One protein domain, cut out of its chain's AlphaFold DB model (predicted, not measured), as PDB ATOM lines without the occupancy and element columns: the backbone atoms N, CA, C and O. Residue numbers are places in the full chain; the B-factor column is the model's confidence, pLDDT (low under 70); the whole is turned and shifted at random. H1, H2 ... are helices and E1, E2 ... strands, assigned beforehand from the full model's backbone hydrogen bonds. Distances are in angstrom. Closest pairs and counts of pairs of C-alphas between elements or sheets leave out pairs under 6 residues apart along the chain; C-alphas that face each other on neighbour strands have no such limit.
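Overview. This is residues 4 to 65 of the 69 residues of an uncharacterized protein of Chloroflexi bacterium (UniProt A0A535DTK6). A long, strongly twisted ribbon of two strands, E1 and E3, has a small helical head at one end, where the short strand E2 folds back on the first residues of E3 and three helices, H1, H2 and H3, gather in an arc. The ribbon makes most of the length, and each helix only grazes the sheet. The printed part has 62 residues, with three named helices and three named strands in the order E1, H1, H2, H3, E2, E3 along the chain. The sheet's order is E1, E3, E2, antiparallel throughout, and the class is mixed, helices and strands. The whole is loose, with a radius of gyration of the C-alphas of 13.5 A, and elongated, with spans of 44 by 28 by 21 A.

Arrangement. In the sheet, E3, residues 53 to 64, is the inner strand, and E1, residues 4 to 12, is an edge strand antiparallel to it at 159 degrees. Between them N 7 and O 60 are 2.9 A apart and N 58 and O 9 are 2.8 A apart, within hydrogen-bond range. E2, residues 47 to 50, is the other edge strand and forms a hairpin with E3, antiparallel at 113 degrees, with N 55 and O 48 at 2.8 A, within hydrogen-bond range. E1 and E2 are apart. H1, residues 13 to 19, only grazes the sheet with its residues 13 to 15; its closest C-alphas to E3 are those of Tyr 13 and Leu 54, 5.5 A. H2, residues 24 to 35, only grazes the sheet with its residues 31 to 35; its closest C-alphas to E2 are those of Glu 35 and Pro 47, 6.2 A. H3, residues 40 to 45, only grazes the sheet with its residues 41 to 45; its closest C-alphas to E3 are those of Leu 45 and His 56, 6.0 A. H1 and H2 are close but not clearly touching, with the closest C-alphas, Met 17 and Ala 27, at 6.5 A; they run opposite ways at a tilt of 35.4 degrees, only just steep. H2, with residues 34 to 35 alone, only just touches H3, with 3 pairs of C-alphas within 8 A; the closest are Ile 34 and Leu 45, 7.4 A. In H1, H2 and H3 every O i to N i+4 pair is within hydrogen-bond range.

Along the chain. E3 is 33.4 A from first to last C-alpha, E1 25.3 A, H2 16.4 A, H1 9.9 A, E2 9.9 A and H3 8.4 A. E1 begins at C-alpha 4 (-37.716, -2.497, 37.359), and E3 ends at C-alpha 64 (-38.870, -6.841, 41.944). H2 begins at C-alpha 24 (-31.534, 24.634, 63.196).

Size, cuts and confidence. The C-alphas of Glu 25 and Ala 65 are the two farthest apart, at 43.8 A. The printed part has no cut, and its five links are tight. The mean pLDDT of the printed part is 96.5, and no printed residue is under 70.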
ATOM      1  N   ALA A   4     -38.488  -3.642  36.907       95.50
ATOM      2  CA  ALA A   4     -37.716  -2.497  37.359       95.50
ATOM      3  C   ALA A   4     -38.500  -1.229  37.018       95.50
ATOM      4  O   ALA A   4     -38.870  -1.010  35.864       95.50
ATOM      5  N   ARG A   5     -38.789  -0.407  38.028       96.06
ATOM      6  CA  ARG A   5     -39.500   0.862  37.858       96.06
ATOM      7  C   ARG A   5     -38.641   2.001  38.380       96.06
ATOM      8  O   ARG A   5     -38.591   2.236  39.589       96.06
ATOM      9  N   ALA A   6     -38.011   2.710  37.451       96.25
ATOM     10  CA  ALA A   6     -37.338   3.970  37.725       96.25
ATOM     11  C   ALA A   6     -38.361   5.100  37.901       96.25
ATOM     12  O   ALA A   6     -39.411   5.117  37.252       96.25
ATOM     13  N   ARG A   7     -38.053   6.026  38.802       95.38
ATOM     14  CA  ARG A   7     -38.784   7.272  39.013       95.38
ATOM     15  C   ARG A   7     -37.851   8.309  39.622       95.38
ATOM     16  O   ARG A   7     -36.943   7.955  40.372       95.38
ATOM     17  N   GLU A   8     -38.129   9.559  39.319       94.25
ATOM     18  CA  GLU A   8     -37.554  10.697  40.016       94.25
ATOM     19  C   GLU A   8     -38.464  11.047  41.194       94.25
ATOM     20  O   GLU A   8     -39.693  10.950  41.097       94.25
ATOM     21  N   LEU A   9     -37.855  11.343  42.333       95.06
ATOM     22  CA  LEU A   9     -38.523  11.734  43.564       95.06
ATOM     23  C   LEU A   9     -37.787  12.932  44.152       95.06
ATOM     24  O   LEU A   9     -36.606  13.121  43.883       95.06
ATOM     25  N   ASP A  10     -38.464  13.651  45.039       95.44
ATOM     26  CA  ASP A  10     -37.867  14.754  45.780       95.44
ATOM     27  C   ASP A  10     -37.932  14.491  47.281       95.44
ATOM     28  O   ASP A  10     -38.815  13.771  47.759       95.44
ATOM     29  N   TRP A  11     -37.038  15.128  48.031       95.56
ATOM     30  CA  TRP A  11     -37.153  15.246  49.484       95.56
ATOM     31  C   TRP A  11     -37.087  16.710  49.932       95.56
ATOM     32  O   TRP A  11     -36.381  17.522  49.330       95.56
ATOM     33  N   ASP A  12     -37.867  17.054  50.963       97.50
ATOM     34  CA  ASP A  12     -37.855  18.368  51.621       97.50
ATOM     35  C   ASP A  12     -36.665  18.419  52.588       97.50
ATOM     36  O   ASP A  12     -36.556  17.612  53.516       97.50
ATOM     37  N   TYR A  13     -35.762  19.372  52.364       97.88
ATOM     38  CA  TYR A  13     -34.544  19.505  53.149       97.88
ATOM     39  C   TYR A  13     -34.820  19.727  54.634       97.88
ATOM     40  O   TYR A  13     -34.181  19.106  55.486       97.88
ATOM     41  N   ALA A  14     -35.782  20.591  54.956       97.31
ATOM     42  CA  ALA A  14     -36.074  20.945  56.337       97.31
ATOM     43  C   ALA A  14     -36.669  19.755  57.100       97.31
ATOM     44  O   ALA A  14     -36.286  19.501  58.242       97.31
ATOM     45  N   GLU A  15     -37.556  18.998  56.449       97.75
ATOM     46  CA  GLU A  15     -38.134  17.772  57.009       97.75
ATOM     47  C   GLU A  15     -37.053  16.715  57.285       97.75
ATOM     48  O   GLU A  15     -37.040  16.083  58.347       97.75
ATOM     49  N   TRP A  16     -36.093  16.559  56.370       97.12
ATOM     50  CA  TRP A  16     -34.998  15.611  56.552       97.12
ATOM     51  C   TRP A  16     -34.038  16.023  57.674       97.12
ATOM     52  O   TRP A  16     -33.700  15.199  58.526       97.12
ATOM     53  N   MET A  17     -33.650  17.301  57.747       98.06
ATOM     54  CA  MET A  17     -32.813  17.815  58.841       98.06
ATOM     55  C   MET A  17     -33.486  17.640  60.205       98.06
ATOM     56  O   MET A  17     -32.831  17.230  61.164       98.06
ATOM     57  N   GLN A  18     -34.798  17.886  60.282       97.75
ATOM     58  CA  GLN A  18     -35.581  17.641  61.491       97.75
ATOM     59  C   GLN A  18     -35.584  16.157  61.873       97.75
ATOM     60  O   GLN A  18     -35.351  15.827  63.034       97.75
ATOM     61  N   THR A  19     -35.811  15.266  60.905       98.19
ATOM     62  CA  THR A  19     -35.791  13.807  61.110       98.19
ATOM     63  C   THR A  19     -34.450  13.335  61.672       98.19
ATOM     64  O   THR A  19     -34.405  12.492  62.564       98.19
ATOM     65  N   MET A  20     -33.355  13.924  61.192       97.69
ATOM     66  CA  MET A  20     -31.992  13.636  61.636       97.69
ATOM     67  C   MET A  20     -31.599  14.357  62.936       97.69
ATOM     68  O   MET A  20     -30.465  14.208  63.391       97.69
ATOM     69  N   ALA A  21     -32.510  15.132  63.535       97.88
ATOM     70  CA  ALA A  21     -32.272  15.962  64.717       97.88
ATOM     71  C   ALA A  21     -31.076  16.925  64.567       97.88
ATOM     72  O   ALA A  21     -30.348  17.192  65.525       97.88
ATOM     73  N   VAL A  22     -30.873  17.463  63.360       97.50
ATOM     74  CA  VAL A  22     -29.831  18.462  63.095       97.50
ATOM     75  C   VAL A  22     -30.254  19.806  63.707       97.50
ATOM     76  O   VAL A  22     -31.378  20.253  63.460       97.50
ATOM     77  N   PRO A  23     -29.386  20.483  64.487       98.00
ATOM     78  CA  PRO A  23     -29.683  21.806  65.032       98.00
ATOM     79  C   PRO A  23     -30.036  22.815  63.935       98.00
ATOM     80  O   PRO A  23     -29.409  22.833  62.877       98.00
ATOM     81  N   SER A  24     -31.007  23.693  64.195       95.88
ATOM     82  CA  SER A  24     -31.534  24.634  63.196       95.88
ATOM     83  C   SER A  24     -30.484  25.598  62.643       95.88
ATOM     84  O   SER A  24     -30.495  25.884  61.448       95.88
ATOM     85  N   GLU A  25     -29.570  26.080  63.487       96.88
ATOM     86  CA  GLU A  25     -28.474  26.968  63.075       96.88
ATOM     87  C   GLU A  25     -27.542  26.271  62.080       96.88
ATOM     88  O   GLU A  25     -27.256  26.804  61.009       96.88
ATOM     89  N   LEU A  26     -27.163  25.027  62.387       98.00
ATOM     90  CA  LEU A  26     -26.338  24.207  61.510       98.00
ATOM     91  C   LEU A  26     -27.084  23.864  60.212       98.00
ATOM     92  O   LEU A  26     -26.523  23.967  59.126       98.00
ATOM     93  N   ALA A  27     -28.372  23.522  60.292       97.88
ATOM     94  CA  ALA A  27     -29.190  23.253  59.111       97.88
ATOM     95  C   ALA A  27     -29.292  24.474  58.175       97.88
ATOM     96  O   ALA A  27     -29.299  24.302  56.953       97.88
ATOM     97  N   ALA A  28     -29.349  25.692  58.722       97.12
ATOM     98  CA  ALA A  28     -29.364  26.930  57.942       97.12
ATOM     99  C   ALA A  28     -28.010  27.212  57.267       97.12
ATOM    100  O   ALA A  28     -27.969  27.600  56.095       97.12
ATOM    101  N   GLU A  29     -26.904  26.971  57.974       98.00
ATOM    102  CA  GLU A  29     -25.558  27.057  57.399       98.00
ATOM    103  C   GLU A  29     -25.390  26.061  56.242       98.00
ATOM    104  O   GLU A  29     -25.017  26.453  55.134       98.00
ATOM    105  N   LEU A  30     -25.751  24.789  56.455       97.12
ATOM    106  CA  LEU A  30     -25.666  23.761  55.416       97.12
ATOM    107  C   LEU A  30     -26.522  24.094  54.191       97.12
ATOM    108  O   LEU A  30     -26.056  23.881  53.073       97.12
ATOM    109  N   ALA A  31     -27.725  24.650  54.367       97.88
ATOM    110  CA  ALA A  31     -28.555  25.077  53.240       97.88
ATOM    111  C   ALA A  31     -27.814  26.098  52.360       97.88
ATOM    112  O   ALA A  31     -27.801  25.970  51.139       97.88
ATOM    113  N   THR A  32     -27.099  27.043  52.977       97.62
ATOM    114  CA  THR A  32     -26.292  28.040  52.254       97.62
ATOM    115  C   THR A  32     -25.131  27.393  51.491       97.62
ATOM    116  O   THR A  32     -24.859  27.745  50.341       97.62
ATOM    117  N   VAL A  33     -24.446  26.419  52.096       97.50
ATOM    118  CA  VAL A  33     -23.356  25.671  51.439       97.50
ATOM    119  C   VAL A  33     -23.882  24.865  50.247       97.50
ATOM    120  O   VAL A  33     -23.288  24.879  49.172       97.50
ATOM    121  N   ILE A  34     -25.022  24.201  50.418       96.88
ATOM    122  CA  ILE A  34     -25.698  23.426  49.375       96.88
ATOM    123  C   ILE A  34     -26.097  24.329  48.202       96.88
ATOM    124  O   ILE A  34     -25.753  24.038  47.057       96.88
ATOM    125  N   GLU A  35     -26.773  25.443  48.481       96.69
ATOM    126  CA  GLU A  35     -27.269  26.382  47.465       96.69
ATOM    127  C   GLU A  35     -26.138  27.151  46.760       96.69
ATOM    128  O   GLU A  35     -26.338  27.691  45.675       96.69
ATOM    129  N   SER A  36     -24.937  27.194  47.339       97.50
ATOM    130  CA  SER A  36     -23.750  27.797  46.715       97.50
ATOM    131  C   SER A  36     -22.826  26.787  46.025       97.50
ATOM    132  O   SER A  36     -21.829  27.187  45.410       97.50
ATOM    133  N   SER A  37     -23.148  25.492  46.104       97.50
ATOM    134  CA  SER A  37     -22.375  24.428  45.466       97.50
ATOM    135  C   SER A  37     -22.350  24.578  43.939       97.50
ATOM    136  O   SER A  37     -23.192  25.241  43.332       97.50
ATOM    137  N   LYS A  38     -21.329  24.007  43.291       97.00
ATOM    138  CA  LYS A  38     -21.126  24.102  41.835       97.00
ATOM    139  C   LYS A  38     -20.619  22.785  41.265       97.00
ATOM    140  O   LYS A  38     -20.085  21.947  41.994       97.00
ATOM    141  N   GLY A  39     -20.738  22.645  39.944       97.12
ATOM    142  CA  GLY A  39     -20.283  21.467  39.210       97.12
ATOM    143  C   GLY A  39     -20.944  20.201  39.742       97.12
ATOM    144  O   GLY A  39     -22.118  20.214  40.091       97.12
ATOM    145  N   GLN A  40     -20.162  19.135  39.898       96.75
ATOM    146  CA  GLN A  40     -20.685  17.829  40.297       96.75
ATOM    147  C   GLN A  40     -21.471  17.848  41.618       96.75
ATOM    148  O   GLN A  40     -22.420  17.088  41.762       96.75
ATOM    149  N   ALA A  41     -21.104  18.696  42.586       95.12
ATOM    150  CA  ALA A  41     -21.852  18.787  43.841       95.12
ATOM    151  C   ALA A  41     -23.266  19.337  43.606       95.12
ATOM    152  O   ALA A  41     -24.230  18.754  44.089       95.12
ATOM    153  N   TRP A  42     -23.387  20.397  42.804       96.06
ATOM    154  CA  TRP A  42     -24.682  20.940  42.393       96.06
ATOM    155  C   TRP A  42     -25.488  19.902  41.607       96.06
ATOM    156  O   TRP A  42     -26.653  19.664  41.915       96.06
ATOM    157  N   ASP A  43     -24.838  19.223  40.658       94.69
ATOM    158  CA  ASP A  43     -25.466  18.212  39.804       94.69
ATOM    159  C   ASP A  43     -25.890  16.950  40.565       94.69
ATOM    160  O   ASP A  43     -26.687  16.186  40.055       94.69
ATOM    161  N   GLN A  44     -25.336  16.667  41.744       92.31
ATOM    162  CA  GLN A  44     -25.755  15.523  42.566       92.31
ATOM    163  C   GLN A  44     -26.780  15.930  43.621       92.31
ATOM    164  O   GLN A  44     -27.663  15.147  43.961       92.31
ATOM    165  N   LEU A  45     -26.659  17.146  44.156       94.88
ATOM    166  CA  LEU A  45     -27.573  17.661  45.165       94.88
ATOM    167  C   LEU A  45     -28.899  18.113  44.548       94.88
ATOM    168  O   LEU A  45     -29.912  18.014  45.228       94.88
ATOM    169  N   HIS A  46     -28.911  18.607  43.307       96.19
ATOM    170  CA  HIS A  46     -30.104  19.161  42.655       96.19
ATOM    171  C   HIS A  46     -30.906  20.130  43.556       96.19
ATOM    172  O   HIS A  46     -32.108  19.926  43.748       96.19
ATOM    173  N   PRO A  47     -30.274  21.153  44.164       97.31
ATOM    174  CA  PRO A  47     -30.974  22.036  45.088       97.31
ATOM    175  C   PRO A  47     -31.974  22.938  44.348       97.31
ATOM    176  O   PRO A  47     -31.613  23.670  43.427       97.31
ATOM    177  N   GLU A  48     -33.233  22.929  44.782       97.25
ATOM    178  CA  GLU A  48     -34.301  23.751  44.204       97.25
ATOM    179  C   GLU A  48     -35.170  24.396  45.295       97.25
ATOM    180  O   GLU A  48     -35.675  23.722  46.194       97.25
ATOM    181  N   ARG A  49     -35.409  25.711  45.201       97.00
ATOM    182  CA  ARG A  49     -36.362  26.411  46.074       97.00
ATOM    183  C   ARG A  49     -37.760  26.399  45.464       97.00
ATOM    184  O   ARG A  49     -38.006  27.051  44.454       97.00
ATOM    185  N   ARG A  50     -38.707  25.746  46.141       96.44
ATOM    186  CA  ARG A  50     -40.128  25.713  45.757       96.44
ATOM    187  C   ARG A  50     -40.983  26.187  46.919       96.44
ATOM    188  O   ARG A  50     -40.929  25.621  48.010       96.44
ATOM    189  N   SER A  51     -41.744  27.261  46.708       94.75
ATOM    190  CA  SER A  51     -42.583  27.879  47.749       94.75
ATOM    191  C   SER A  51     -41.815  28.171  49.053       94.75
ATOM    192  O   SER A  51     -42.325  27.954  50.149       94.75
ATOM    193  N   GLY A  52     -40.557  28.615  48.932       94.38
ATOM    194  CA  GLY A  52     -39.671  28.940  50.059       94.38
ATOM    195  C   GLY A  52     -38.941  27.749  50.697       94.38
ATOM    196  O   GLY A  52     -37.997  27.957  51.460       94.38
ATOM    197  N   LYS A  53     -39.304  26.510  50.363       96.50
ATOM    198  CA  LYS A  53     -38.655  25.292  50.871       96.50
ATOM    199  C   LYS A  53     -37.550  24.827  49.932       96.50
ATOM    200  O   LYS A  53     -37.692  24.961  48.720       96.50
ATOM    201  N   LEU A  54     -36.469  24.296  50.497       98.12
ATOM    202  CA  LEU A  54     -35.375  23.696  49.735       98.12
ATOM    203  C   LEU A  54     -35.687  22.218  49.500       98.12
ATOM    204  O   LEU A  54     -35.959  21.484  50.446       98.12
ATOM    205  N   PHE A  55     -35.659  21.811  48.242       98.12
ATOM    206  CA  PHE A  55     -35.853  20.440  47.808       98.12
ATOM    207  C   PHE A  55     -34.625  19.927  47.079       98.12
ATOM    208  O   PHE A  55     -33.829  20.700  46.550       98.12
ATOM    209  N   HIS A  56     -34.528  18.607  47.045       97.44
ATOM    210  CA  HIS A  56     -33.476  17.874  46.369       97.44
ATOM    211  C   HIS A  56     -34.096  16.713  45.595       97.44
ATOM    212  O   HIS A  56     -34.745  15.846  46.192       97.44
ATOM    213  N   ALA A  57     -33.894  16.707  44.281       95.75
ATOM    214  CA  ALA A  57     -34.330  15.620  43.416       95.75
ATOM    215  C   ALA A  57     -33.341  14.447  43.473       95.75
ATOM    216  O   ALA A  57     -32.130  14.632  43.600       95.75
ATOM    217  N   TYR A  58     -33.852  13.222  43.378       93.50
ATOM    218  CA  TYR A  58     -33.037  12.018  43.302       93.50
ATOM    219  C   TYR A  58     -33.719  10.918  42.490       93.50
ATOM    220  O   TYR A  58     -34.945  10.777  42.444       93.50
ATOM    221  N   TRP A  59     -32.890  10.078  41.873       93.12
ATOM    222  CA  TRP A  59     -33.357   8.901  41.157       93.12
ATOM    223  C   TRP A  59     -33.574   7.726  42.103       93.12
ATOM    224  O   TRP A  59     -32.713   7.368  42.906       93.12
ATOM    225  N   HIS A  60     -34.719   7.070  41.952       94.31
ATOM    226  CA  HIS A  60     -35.081   5.879  42.700       94.31
ATOM    227  C   HIS A  60     -35.558   4.779  41.747       94.31
ATOM    228  O   HIS A  60     -36.463   4.990  40.938       94.31
ATOM    229  N   CYS A  61     -35.043   3.556  41.902       95.94
ATOM    230  CA  CYS A  61     -35.541   2.383  41.182       95.94
ATOM    231  C   CYS A  61     -36.120   1.349  42.151       95.94
ATOM    232  O   CYS A  61     -35.425   0.863  43.039       95.94
ATOM    233  N   LEU A  62     -37.395   0.993  41.968       95.62
ATOM    234  CA  LEU A  62     -37.995  -0.152  42.648       95.62
ATOM    235  C   LEU A  62     -37.804  -1.398  41.783       95.62
ATOM    236  O   LEU A  62     -38.349  -1.466  40.678       95.62
ATOM    237  N   ILE A  63     -37.073  -2.383  42.299       96.25
ATOM    238  CA  ILE A  63     -36.797  -3.644  41.608       96.25
ATOM    239  C   ILE A  63     -37.561  -4.770  42.302       96.25
ATOM    240  O   ILE A  63     -37.502  -4.922  43.522       96.25
ATOM    241  N   ARG A  64     -38.275  -5.575  41.518       96.56
ATOM    242  CA  ARG A  64     -38.870  -6.841  41.944       96.56
ATOM    243  C   ARG A  64     -38.211  -7.954  41.139       96.56
ATOM    244  O   ARG A  64     -38.344  -7.981  39.922       96.56
ATOM    245  N   ALA A  65     -37.546  -8.874  41.823       95.50
ATOM    246  CA  ALA A  65     -36.904 -10.039  41.221       95.50
ATOM    247  C   ALA A  65     -37.469 -11.329  41.827       95.50
ATOM    248  O   ALA A  65     -38.050 -11.305  42.917       95.50
TER     249      ALA A  65